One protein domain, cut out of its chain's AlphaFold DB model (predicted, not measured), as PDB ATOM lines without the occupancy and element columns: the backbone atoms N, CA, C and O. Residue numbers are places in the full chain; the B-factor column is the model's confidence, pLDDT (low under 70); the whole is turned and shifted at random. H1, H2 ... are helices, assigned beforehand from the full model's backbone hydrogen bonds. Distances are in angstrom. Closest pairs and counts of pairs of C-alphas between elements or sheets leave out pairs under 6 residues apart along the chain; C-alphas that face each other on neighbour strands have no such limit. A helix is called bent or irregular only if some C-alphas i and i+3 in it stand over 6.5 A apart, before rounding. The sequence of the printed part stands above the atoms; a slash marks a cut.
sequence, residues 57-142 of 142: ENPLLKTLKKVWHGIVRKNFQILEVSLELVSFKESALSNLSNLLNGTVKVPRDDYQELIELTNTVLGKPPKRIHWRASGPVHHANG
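Overview. This is residues 57 to 142 of the 142 residues of an uncharacterized protein of Araneus ventricosus (UniProt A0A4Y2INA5). A helical hairpin of H2 and H3 makes one side of a loose frame, and H1 makes the other; residues 71 to 82 bridge them, and residues 122 to 142 run back from the hairpin to H1's side. Residues 82 to 88 stick out. The printed part has 86 residues, with three named helices, H1, H2, H3, and no named strand: all helix, loose, radius of gyration of the C-alphas 15.2 A, spans 36 by 30 by 30 A.

Along the chain. H1, residues 59 to 70, begins at C-alpha 59 (10.175, -35.922, 31.916) and is irregular: C-alphas 66 and 69 are 7.7 A apart. H2, residues 83 to 100, 26.6 A long, is irregular: C-alphas 84 and 87 are 7.2 A apart. H3, residues 109 to 121, 18.6 A long, ends at C-alpha 121 (10.835, -33.097, 8.880).

Arrangement. H2, with residues 93 to 100 alone, touches H3; the closest C-alphas, of Leu 93 and Asn 119, are 6.3 A apart. This hairpin has a shallow tilt of 32 degrees, opposite ways. H1 is apart from both. O i to N i+4 pairs are within hydrogen-bond range throughout H3, 6 of 8 in H1 and 12 of 14 in H2.

Size, cuts and confidence. The farthest C-alphas, of Pro 59 and Thr 103, are 39.0 A apart. The printed part has no cut. H1 to H2 is a long link. The pLDDT is under 70 at residues 57, 102 to 109 and 134 to 142.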
ATOM      1  N   GLU A  57      15.773 -40.311  33.776       62.53
ATOM      2  CA  GLU A  57      14.602 -40.326  32.916       62.53
ATOM      3  C   GLU A  57      14.213 -38.907  32.511       62.53
ATOM      4  O   GLU A  57      14.072 -38.024  33.362       62.53
ATOM      5  N   ASN A  58      13.980 -38.698  31.217       72.12
ATOM      6  CA  ASN A  58      13.562 -37.408  30.689       72.12
ATOM      7  C   ASN A  58      12.042 -37.184  30.890       72.12
ATOM      8  O   ASN A  58      11.239 -37.920  30.299       72.12
ATOM      9  N   PRO A  59      11.601 -36.179  31.676       77.56
ATOM     10  CA  PRO A  59      10.175 -35.922  31.916       77.56
ATOM     11  C   PRO A  59       9.375 -35.629  30.638       77.56
ATOM     12  O   PRO A  59       8.192 -35.977  30.553       77.56
ATOM     13  N   LEU A  60      10.018 -35.030  29.632       79.56
ATOM     14  CA  LEU A  60       9.414 -34.709  28.342       79.56
ATOM     15  C   LEU A  60       9.093 -35.999  27.577       79.56
ATOM     16  O   LEU A  60       7.952 -36.207  27.166       79.56
ATOM     17  N   LEU A  61      10.053 -36.926  27.501       78.12
ATOM     18  CA  LEU A  61       9.847 -38.235  26.874       78.12
ATOM     19  C   LEU A  61       8.840 -39.103  27.649       78.12
ATOM     20  O   LEU A  61       8.008 -39.774  27.036       78.12
ATOM     21  N   LYS A  62       8.838 -39.043  28.990       80.94
ATOM     22  CA  LYS A  62       7.799 -39.682  29.822       80.94
ATOM     23  C   LYS A  62       6.403 -39.173  29.481       80.94
ATOM     24  O   LYS A  62       5.472 -39.965  29.336       80.94
ATOM     25  N   THR A  63       6.254 -37.855  29.378       84.44
ATOM     26  CA  THR A  63       4.973 -37.217  29.062       84.44
ATOM     27  C   THR A  63       4.530 -37.590  27.654       84.44
ATOM     28  O   THR A  63       3.401 -38.041  27.477       84.44
ATOM     29  N   LEU A  64       5.445 -37.525  26.682       84.00
ATOM     30  CA  LEU A  64       5.204 -37.933  25.301       84.00
ATOM     31  C   LEU A  64       4.732 -39.390  25.209       84.00
ATOM     32  O   LEU A  64       3.762 -39.684  24.514       84.00
ATOM     33  N   LYS A  65       5.367 -40.299  25.960       84.94
ATOM     34  CA  LYS A  65       4.979 -41.713  26.017       84.94
ATOM     35  C   LYS A  65       3.561 -41.903  26.557       84.94
ATOM     36  O   LYS A  65       2.817 -42.713  26.012       84.94
ATOM     37  N   LYS A  66       3.159 -41.136  27.579       87.56
ATOM     38  CA  LYS A  66       1.795 -41.183  28.140       87.56
ATOM     39  C   LYS A  66       0.737 -40.715  27.140       87.56
ATOM     40  O   LYS A  66      -0.312 -41.341  27.037       87.56
ATOM     41  N   VAL A  67       1.005 -39.638  26.400       89.25
ATOM     42  CA  VAL A  67       0.033 -39.064  25.449       89.25
ATOM     43  C   VAL A  67       0.096 -39.691  24.053       89.25
ATOM     44  O   VAL A  67      -0.737 -39.372  23.209       89.25
ATOM     45  N   TRP A  68       1.039 -40.609  23.808       88.25
ATOM     46  CA  TRP A  68       1.357 -41.166  22.489       88.25
ATOM     47  C   TRP A  68       0.140 -41.637  21.679       88.25
ATOM     48  O   TRP A  68       0.043 -41.396  20.474       88.25
ATOM     49  N   HIS A  69      -0.810 -42.312  22.329       86.81
ATOM     50  CA  HIS A  69      -1.998 -42.846  21.660       86.81
ATOM     51  C   HIS A  69      -2.979 -41.759  21.196       86.81
ATOM     52  O   HIS A  69      -3.700 -41.989  20.227       86.81
ATOM     53  N   GLY A  70      -2.968 -40.585  21.834       86.06
ATOM     54  CA  GLY A  70      -3.821 -39.443  21.496       86.06
ATOM     55  C   GLY A  70      -3.240 -38.501  20.436       86.06
ATOM     56  O   GLY A  70      -3.937 -37.590  19.996       86.06
ATOM     57  N   ILE A  71      -1.987 -38.695  20.005       86.31
ATOM     58  CA  ILE A  71      -1.342 -37.818  19.017       86.31
ATOM     59  C   ILE A  71      -1.890 -38.094  17.611       86.31
ATOM     60  O   ILE A  71      -1.862 -39.225  17.111       86.31
ATOM     61  N   VAL A  72      -2.337 -37.034  16.933       86.00
ATOM     62  CA  VAL A  72      -2.793 -37.089  15.540       86.00
ATOM     63  C   VAL A  72      -1.593 -37.207  14.600       86.00
ATOM     64  O   VAL A  72      -0.818 -36.276  14.424       86.00
ATOM     65  N   ARG A  73      -1.472 -38.357  13.935       82.88
ATOM     66  CA  ARG A  73      -0.322 -38.721  13.079       82.88
ATOM     67  C   ARG A  73      -0.331 -38.116  11.669       82.88
ATOM     68  O   ARG A  73       0.629 -38.292  10.926       82.88
ATOM     69  N   LYS A  74      -1.434 -37.478  11.271       79.31
ATOM     70  CA  LYS A  74      -1.638 -36.949   9.910       79.31
ATOM     71  C   LYS A  74      -1.294 -35.464   9.767       79.31
ATOM     72  O   LYS A  74      -1.070 -35.021   8.652       79.31
ATOM     73  N   ASN A  75      -1.217 -34.728  10.877       79.69
ATOM     74  CA  ASN A  75      -1.065 -33.270  10.888       79.69
ATOM     75  C   ASN A  75       0.315 -32.869  11.428       79.69
ATOM     76  O   ASN A  75       0.413 -32.084  12.368       79.69
ATOM     77  N   PHE A  76       1.379 -33.463  10.887       83.81
ATOM     78  CA  PHE A  76       2.738 -33.051  11.231       83.81
ATOM     79  C   PHE A  76       3.129 -31.805  10.428       83.81
ATOM     80  O   PHE A  76       2.641 -31.592   9.318       83.81
ATOM     81  N   GLN A  77       4.011 -30.991  10.998       86.25
ATOM     82  CA  GLN A  77       4.578 -29.821  10.333       86.25
ATOM     83  C   GLN A  77       5.985 -30.142   9.836       86.25
ATOM     84  O   GLN A  77       6.711 -30.921  10.457       86.25
ATOM     85  N   ILE A  78       6.350 -29.544   8.707       89.94
ATOM     86  CA  ILE A  78       7.717 -29.585   8.194       89.94
ATOM     87  C   ILE A  78       8.527 -28.457   8.834       89.94
ATOM     88  O   ILE A  78       7.976 -27.426   9.217       89.94
ATOM     89  N   LEU A  79       9.835 -28.649   8.934       88.31
ATOM     90  CA  LEU A  79      10.751 -27.620   9.395       88.31
ATOM     91  C   LEU A  79      10.924 -26.563   8.302       88.31
ATOM     92  O   LEU A  79      11.425 -26.847   7.207       88.31
ATOM     93  N   GLU A  80      10.540 -25.335   8.626       88.06
ATOM     94  CA  GLU A  80      10.898 -24.165   7.836       88.06
ATOM     95  C   GLU A  80      12.361 -23.814   8.111       88.06
ATOM     96  O   GLU A  80      12.762 -23.561   9.245       88.06
ATOM     97  N   VAL A  81      13.179 -23.850   7.062       88.69
ATOM     98  CA  VAL A  81      14.598 -23.488   7.120       88.69
ATOM     99  C   VAL A  81      14.801 -22.104   6.526       88.69
ATOM    100  O   VAL A  81      14.170 -21.753   5.527       88.69
ATOM    101  N   SER A  82      15.702 -21.327   7.127       90.88
ATOM    102  CA  SER A  82      16.127 -20.040   6.578       90.88
ATOM    103  C   SER A  82      16.776 -20.221   5.204       90.88
ATOM    104  O   SER A  82      17.292 -21.293   4.874       90.88
ATOM    105  N   LEU A  83      16.776 -19.154   4.401       90.69
ATOM    106  CA  LEU A  83      17.297 -19.182   3.030       90.69
ATOM    107  C   LEU A  83      18.761 -19.661   2.968       90.69
ATOM    108  O   LEU A  83      19.150 -20.381   2.053       90.69
ATOM    109  N   GLU A  84      19.548 -19.315   3.989       93.62
ATOM    110  CA  GLU A  84      20.957 -19.694   4.149       93.62
ATOM    111  C   GLU A  84      21.164 -21.208   4.328       93.62
ATOM    112  O   GLU A  84      22.205 -21.743   3.950       93.62
ATOM    113  N   LEU A  85      20.166 -21.918   4.865       92.06
ATOM    114  CA  LEU A  85      20.230 -23.352   5.163       92.06
ATOM    115  C   LEU A  85      19.586 -24.229   4.080       92.06
ATOM    116  O   LEU A  85      19.590 -25.457   4.197       92.06
ATOM    117  N   VAL A  86      19.048 -23.635   3.010       92.25
ATOM    118  CA  VAL A  86      18.390 -24.377   1.922       92.25
ATOM    119  C   VAL A  86      19.360 -25.335   1.229       92.25
ATOM    120  O   VAL A  86      19.009 -26.487   0.978       92.25
ATOM    121  N   SER A  87      20.595 -24.897   0.971       92.81
ATOM    122  CA  SER A  87      21.628 -25.746   0.362       92.81
ATOM    123  C   SER A  87      21.948 -26.953   1.245       92.81
ATOM    124  O   SER A  87      21.954 -28.086   0.764       92.81
ATOM    125  N   PHE A  88      22.117 -26.725   2.550       92.81
ATOM    126  CA  PHE A  88      22.352 -27.778   3.533       92.81
ATOM    127  C   PHE A  88      21.191 -28.776   3.580       92.81
ATOM    128  O   PHE A  88      21.419 -29.986   3.542       92.81
ATOM    129  N   LYS A  89      19.947 -28.284   3.599       92.94
ATOM    130  CA  LYS A  89      18.740 -29.118   3.544       92.94
ATOM    131  C   LYS A  89      18.732 -30.023   2.310       92.94
ATOM    132  O   LYS A  89      18.506 -31.224   2.446       92.94
ATOM    133  N   GLU A  90      18.980 -29.482   1.118       93.12
ATOM    134  CA  GLU A  90      18.971 -30.284  -0.113       93.12
ATOM    135  C   GLU A  90      20.124 -31.294  -0.155       93.12
ATOM    136  O   GLU A  90      19.917 -32.448  -0.543       93.12
ATOM    137  N   SER A  91      21.318 -30.915   0.316       93.75
ATOM    138  CA  SER A  91      22.440 -31.849   0.464       93.75
ATOM    139  C   SER A  91      22.122 -32.978   1.447       93.75
ATOM    140  O   SER A  91      22.384 -34.141   1.138       93.75
ATOM    141  N   ALA A  92      21.518 -32.668   2.598       91.88
ATOM    142  CA  ALA A  92      21.095 -33.669   3.572       91.88
ATOM    143  C   ALA A  92      20.083 -34.644   2.954       91.88
ATOM    144  O   ALA A  92      20.296 -35.853   2.999       91.88
ATOM    145  N   LEU A  93      19.041 -34.129   2.293       92.25
ATOM    146  CA  LEU A  93      18.028 -34.944   1.614       92.25
ATOM    147  C   LEU A  93      18.637 -35.865   0.548       92.25
ATOM    148  O   LEU A  93      18.265 -37.038   0.469       92.25
ATOM    149  N   SER A  94      19.574 -35.362  -0.260       91.00
ATOM    150  CA  SER A  94      20.263 -36.156  -1.285       91.00
ATOM    151  C   SER A  94      21.095 -37.280  -0.662       91.00
ATOM    152  O   SER A  94      20.916 -38.449  -1.010       91.00
ATOM    153  N   ASN A  95      21.937 -36.951   0.321       88.69
ATOM    154  CA  ASN A  95      22.803 -37.917   0.998       88.69
ATOM    155  C   ASN A  95      21.997 -39.017   1.700       88.69
ATOM    156  O   ASN A  95      22.293 -40.202   1.547       88.69
ATOM    157  N   LEU A  96      20.950 -38.631   2.428       88.62
ATOM    158  CA  LEU A  96      20.081 -39.552   3.155       88.62
ATOM    159  C   LEU A  96      19.282 -40.460   2.212       88.62
ATOM    160  O   LEU A  96      19.147 -41.654   2.470       88.62
ATOM    161  N   SER A  97      18.800 -39.928   1.086       85.50
ATOM    162  CA  SER A  97      18.092 -40.731   0.079       85.50
ATOM    163  C   SER A  97      19.019 -41.743  -0.602       85.50
ATOM    164  O   SER A  97      18.617 -42.879  -0.845       85.50
ATOM    165  N   ASN A  98      20.278 -41.370  -0.856       84.44
ATOM    166  CA  ASN A  98      21.278 -42.288  -1.406       84.44
ATOM    167  C   ASN A  98      21.573 -43.457  -0.453       84.44
ATOM    168  O   ASN A  98      21.738 -44.585  -0.913       84.44
ATOM    169  N   LEU A  99      21.580 -43.213   0.864       81.44
ATOM    170  CA  LEU A  99      21.744 -44.269   1.871       81.44
ATOM    171  C   LEU A  99      20.585 -45.279   1.858       81.44
ATOM    172  O   LEU A  99      20.819 -46.465   2.069       81.44
ATOM    173  N   LEU A 100      19.354 -44.839   1.573       77.88
ATOM    174  CA  LEU A 100      18.190 -45.729   1.473       77.88
ATOM    175  C   LEU A 100      18.158 -46.545   0.171       77.88
ATOM    176  O   LEU A 100      17.667 -47.670   0.165       77.88
ATOM    177  N   ASN A 101      18.697 -46.006  -0.925       75.69
ATOM    178  CA  ASN A 101      18.614 -46.619  -2.255       75.69
ATOM    179  C   ASN A 101      19.628 -47.760  -2.501       75.69
ATOM    180  O   ASN A 101      19.709 -48.277  -3.614       75.69
ATOM    181  N   GLY A 102      20.361 -48.206  -1.473       61.12
ATOM    182  CA  GLY A 102      21.049 -49.504  -1.490       61.12
ATOM    183  C   GLY A 102      22.536 -49.498  -1.854       61.12
ATOM    184  O   GLY A 102      23.133 -50.571  -1.904       61.12
ATOM    185  N   THR A 103      23.178 -48.340  -2.037       58.69
ATOM    186  CA  THR A 103      24.651 -48.270  -2.157       58.69
ATOM    187  C   THR A 103      25.357 -48.596  -0.839       58.69
ATOM    188  O   THR A 103      26.504 -49.037  -0.843       58.69
ATOM    189  N   VAL A 104      24.671 -48.414   0.294       63.72
ATOM    190  CA  VAL A 104      25.157 -48.749   1.634       63.72
ATOM    191  C   VAL A 104      24.040 -49.481   2.366       63.72
ATOM    192  O   VAL A 104      22.945 -48.954   2.527       63.72
ATOM    193  N   LYS A 105      24.294 -50.712   2.815       64.31
ATOM    194  CA  LYS A 105      23.325 -51.457   3.624       64.31
ATOM    195  C   LYS A 105      23.200 -50.762   4.979       64.31
ATOM    196  O   LYS A 105      24.162 -50.768   5.747       64.31
ATOM    197  N   VAL A 106      22.044 -50.165   5.270       65.25
ATOM    198  CA  VAL A 106      21.768 -49.591   6.592       65.25
ATOM    199  C   VAL A 106      21.765 -50.750   7.602       65.25
ATOM    200  O   VAL A 106      20.969 -51.676   7.459       65.25
ATOM    201  N   PRO A 107      22.693 -50.779   8.574       61.19
ATOM    202  CA  PRO A 107      22.964 -51.988   9.351       61.19
ATOM    203  C   PRO A 107      21.935 -52.268  10.455       61.19
ATOM    204  O   PRO A 107      21.986 -53.340  11.056       61.19
ATOM    205  N   ARG A 108      21.034 -51.324  10.757       68.31
ATOM    206  CA  ARG A 108      20.070 -51.422  11.858       68.31
ATOM    207  C   ARG A 108      18.787 -50.647  11.532       68.31
ATOM    208  O   ARG A 108      18.849 -49.580  10.925       68.31
ATOM    209  N   ASP A 109      17.643 -51.197  11.937       68.00
ATOM    210  CA  ASP A 109      16.308 -50.674  11.608       68.00
ATOM    211  C   ASP A 109      16.040 -49.263  12.171       68.00
ATOM    212  O   ASP A 109      15.306 -48.483  11.566       68.00
ATOM    213  N   ASP A 110      16.662 -48.909  13.300       73.31
ATOM    214  CA  ASP A 110      16.559 -47.581  13.928       73.31
ATOM    215  C   ASP A 110      17.152 -46.463  13.052       73.31
ATOM    216  O   ASP A 110      16.609 -45.360  13.001       73.31
ATOM    217  N   TYR A 111      18.220 -46.743  12.301       78.06
ATOM    218  CA  TYR A 111      18.811 -45.786  11.368       78.06
ATOM    219  C   TYR A 111      17.914 -45.536  10.162       78.06
ATOM    220  O   TYR A 111      17.830 -44.400   9.700       78.06
ATOM    221  N   GLN A 112      17.231 -46.564   9.656       80.19
ATOM    222  CA  GLN A 112      16.264 -46.368   8.579       80.19
ATOM    223  C   GLN A 112      15.119 -45.465   9.051       80.19
ATOM    224  O   GLN A 112      14.782 -44.497   8.368       80.19
ATOM    225  N   GLU A 113      14.574 -45.734  10.239       81.50
ATOM    226  CA  GLU A 113      13.526 -44.905  10.836       81.50
ATOM    227  C   GLU A 113      13.998 -43.458  11.050       81.50
ATOM    228  O   GLU A 113      13.291 -42.518  10.687       81.50
ATOM    229  N   LEU A 114      15.222 -43.259  11.550       83.75
ATOM    230  CA  LEU A 114      15.813 -41.929  11.703       83.75
ATOM    231  C   LEU A 114      15.898 -41.180  10.366       83.75
ATOM    232  O   LEU A 114      15.564 -39.994  10.302       83.75
ATOM    233  N   ILE A 115      16.325 -41.854   9.296       86.12
ATOM    234  CA  ILE A 115      16.419 -41.254   7.962       86.12
ATOM    235  C   ILE A 115      15.026 -40.862   7.445       86.12
ATOM    236  O   ILE A 115      14.833 -39.739   6.975       86.12
ATOM    237  N   GLU A 116      14.044 -41.757   7.557       87.38
ATOM    238  CA  GLU A 116      12.664 -41.514   7.124       87.38
ATOM    239  C   GLU A 116      12.018 -40.338   7.878       87.38
ATOM    240  O   GLU A 116      11.366 -39.483   7.264       87.38
ATOM    241  N   LEU A 117      12.237 -40.251   9.193       87.94
ATOM    242  CA  LEU A 117      11.761 -39.142  10.023       87.94
ATOM    243  C   LEU A 117      12.477 -37.830   9.685       87.94
ATOM    244  O   LEU A 117      11.824 -36.794   9.567       87.94
ATOM    245  N   THR A 118      13.790 -37.866   9.453       89.31
ATOM    246  CA  THR A 118      14.561 -36.679   9.049       89.31
ATOM    247  C   THR A 118      14.070 -36.142   7.707       89.31
ATOM    248  O   THR A 118      13.767 -34.956   7.586       89.31
ATOM    249  N   ASN A 119      13.893 -37.015   6.713       90.75
ATOM    250  CA  ASN A 119      13.352 -36.637   5.409       90.75
ATOM    251  C   ASN A 119      11.929 -36.066   5.525       90.75
ATOM    252  O   ASN A 119      11.603 -35.085   4.854       90.75
ATOM    253  N   THR A 120      11.101 -36.626   6.413       90.50
ATOM    254  CA  THR A 120       9.758 -36.111   6.726       90.50
ATOM    255  C   THR A 120       9.813 -34.686   7.274       90.50
ATOM    256  O   THR A 120       9.128 -33.810   6.745       90.50
ATOM    257  N   VAL A 121      10.656 -34.431   8.281       90.25
ATOM    258  CA  VAL A 121      10.835 -33.097   8.880       90.25
ATOM    259  C   VAL A 121      11.368 -32.100   7.849       90.25
ATOM    260  O   VAL A 121      10.922 -30.960   7.812       90.25
ATOM    261  N   LEU A 122      12.249 -32.529   6.948       92.31
ATOM    262  CA  LEU A 122      12.762 -31.694   5.858       92.31
ATOM    263  C   LEU A 122      11.785 -31.562   4.669       92.31
ATOM    264  O   LEU A 122      12.086 -30.866   3.702       92.31
ATOM    265  N   GLY A 123      10.598 -32.171   4.719       90.06
ATOM    266  CA  GLY A 123       9.542 -31.988   3.718       90.06
ATOM    267  C   GLY A 123       9.597 -32.916   2.501       90.06
ATOM    268  O   GLY A 123       8.914 -32.655   1.515       90.06
ATOM    269  N   LYS A 124      10.353 -34.020   2.562       90.25
ATOM    270  CA  LYS A 124      10.284 -35.138   1.600       90.25
ATOM    271  C   LYS A 124       9.875 -36.437   2.321       90.25
ATOM    272  O   LYS A 124      10.696 -37.345   2.446       90.25
ATOM    273  N   PRO A 125       8.637 -36.545   2.838       87.69
ATOM    274  CA  PRO A 125       8.202 -37.734   3.567       87.69
ATOM    275  C   PRO A 125       8.175 -38.990   2.673       87.69
ATOM    276  O   PRO A 125       7.890 -38.889   1.475       87.69
ATOM    277  N   PRO A 126       8.410 -40.188   3.238       84.62
ATOM    278  CA  PRO A 126       8.208 -41.443   2.522       84.62
ATOM    279  C   PRO A 126       6.722 -41.668   2.200       84.62
ATOM    280  O   PRO A 126       5.831 -41.087   2.823       84.62
ATOM    281  N   LYS A 127       6.434 -42.588   1.264       83.75
ATOM    282  CA  LYS A 127       5.054 -42.953   0.868       83.75
ATOM    283  C   LYS A 127       4.169 -43.344   2.057       83.75
ATOM    284  O   LYS A 127       2.961 -43.125   2.030       83.75
ATOM    285  N   ARG A 128       4.764 -43.955   3.081       82.56
ATOM    286  CA  ARG A 128       4.099 -44.325   4.326       82.56
ATOM    287  C   ARG A 128       5.027 -43.998   5.485       82.56
ATOM    288  O   ARG A 128       6.131 -44.522   5.538       82.56
ATOM    289  N   ILE A 129       4.558 -43.159   6.403       81.25
ATOM    290  CA  ILE A 129       5.299 -42.813   7.618       81.25
ATOM    291  C   ILE A 129       4.865 -43.756   8.737       81.25
ATOM    292  O   ILE A 129       3.672 -43.870   9.045       81.25
ATOM    293  N   HIS A 130       5.834 -44.426   9.352       80.81
ATOM    294  CA  HIS A 130       5.618 -45.294  10.500       80.81
ATOM    295  C   HIS A 130       5.988 -44.561  11.788       80.81
ATOM    296  O   HIS A 130       7.140 -44.532  12.193       80.81
ATOM    297  N   TRP A 131       4.993 -43.981  12.457       82.06
ATOM    298  CA  TRP A 131       5.198 -43.361  13.765       82.06
ATOM    299  C   TRP A 131       5.263 -44.432  14.856       82.06
ATOM    300  O   TRP A 131       4.242 -45.071  15.143       82.06
ATOM    301  N   ARG A 132       6.423 -44.606  15.497       80.12
ATOM    302  CA  ARG A 132       6.593 -45.526  16.632       80.12
ATOM    303  C   ARG A 132       6.617 -44.798  17.966       80.12
ATOM    304  O   ARG A 132       7.133 -43.692  18.080       80.12
ATOM    305  N   ALA A 133       6.044 -45.443  18.982       75.25
ATOM    306  CA  ALA A 133       6.138 -44.955  20.350       75.25
ATOM    307  C   ALA A 133       7.602 -44.911  20.792       75.25
ATOM    308  O   ALA A 133       8.399 -45.754  20.381       75.25
ATOM    309  N   SER A 134       7.927 -43.971  21.680       66.88
ATOM    310  CA  SER A 134       9.252 -43.921  22.297       66.88
ATOM    311  C   SER A 134       9.567 -45.253  22.997       66.88
ATOM    312  O   SER A 134       8.726 -45.794  23.729       66.88
ATOM    313  N   GLY A 135      10.766 -45.779  22.737       66.19
ATOM    314  CA  GLY A 135      11.286 -47.014  23.322       66.19
ATOM    315  C   GLY A 135      11.589 -46.891  24.826       66.19
ATOM    316  O   GLY A 135      10.939 -46.127  25.550       66.19
ATOM    317  N   PRO A 136      12.539 -47.677  25.359       62.31
ATOM    318  CA  PRO A 136      13.066 -47.457  26.704       62.31
ATOM    319  C   PRO A 136      13.610 -46.025  26.835       62.31
ATOM    320  O   PRO A 136      14.352 -45.565  25.977       62.31
ATOM    321  N   VAL A 137      13.214 -45.309  27.891       55.00
ATOM    322  CA  VAL A 137      13.488 -43.865  28.084       55.00
ATOM    323  C   VAL A 137      14.677 -43.651  29.032       55.00
ATOM    324  O   VAL A 137      14.741 -42.673  29.773       55.00
ATOM    325  N   HIS A 138      15.593 -44.614  29.073       55.00
ATOM    326  CA  HIS A 138      16.758 -44.544  29.942       55.00
ATOM    327  C   HIS A 138      17.858 -43.774  29.219       55.00
ATOM    328  O   HIS A 138      18.226 -44.133  28.102       55.00
ATOM    329  N   HIS A 139      18.375 -42.720  29.846       48.19
ATOM    330  CA  HIS A 139      19.634 -42.141  29.401       48.19
ATOM    331  C   HIS A 139      20.748 -43.176  29.606       48.19
ATOM    332  O   HIS A 139      20.788 -43.856  30.636       48.19
ATOM    333  N   ALA A 140      21.667 -43.280  28.646       40.03
ATOM    334  CA  ALA A 140      22.976 -43.850  28.915       40.03
ATOM    335  C   ALA A 140      23.698 -42.859  29.835       40.03
ATOM    336  O   ALA A 140      24.323 -41.907  29.377       40.03
ATOM    337  N   ASN A 141      23.512 -43.013  31.144       35.22
ATOM    338  CA  ASN A 141      24.261 -42.225  32.109       35.22
ATOM    339  C   ASN A 141      25.725 -42.671  32.013       35.22
ATOM    340  O   ASN A 141      26.058 -43.799  32.381       35.22
ATOM    341  N   GLY A 142      26.559 -41.792  31.452       36.16
ATOM    342  CA  GLY A 142      27.984 -41.744  31.757       36.16
ATOM    343  C   GLY A 142      28.128 -41.275  33.190       36.16
ATOM    344  O   GLY A 142      27.606 -40.191  33.509       36.16
TER     345      GLY A 142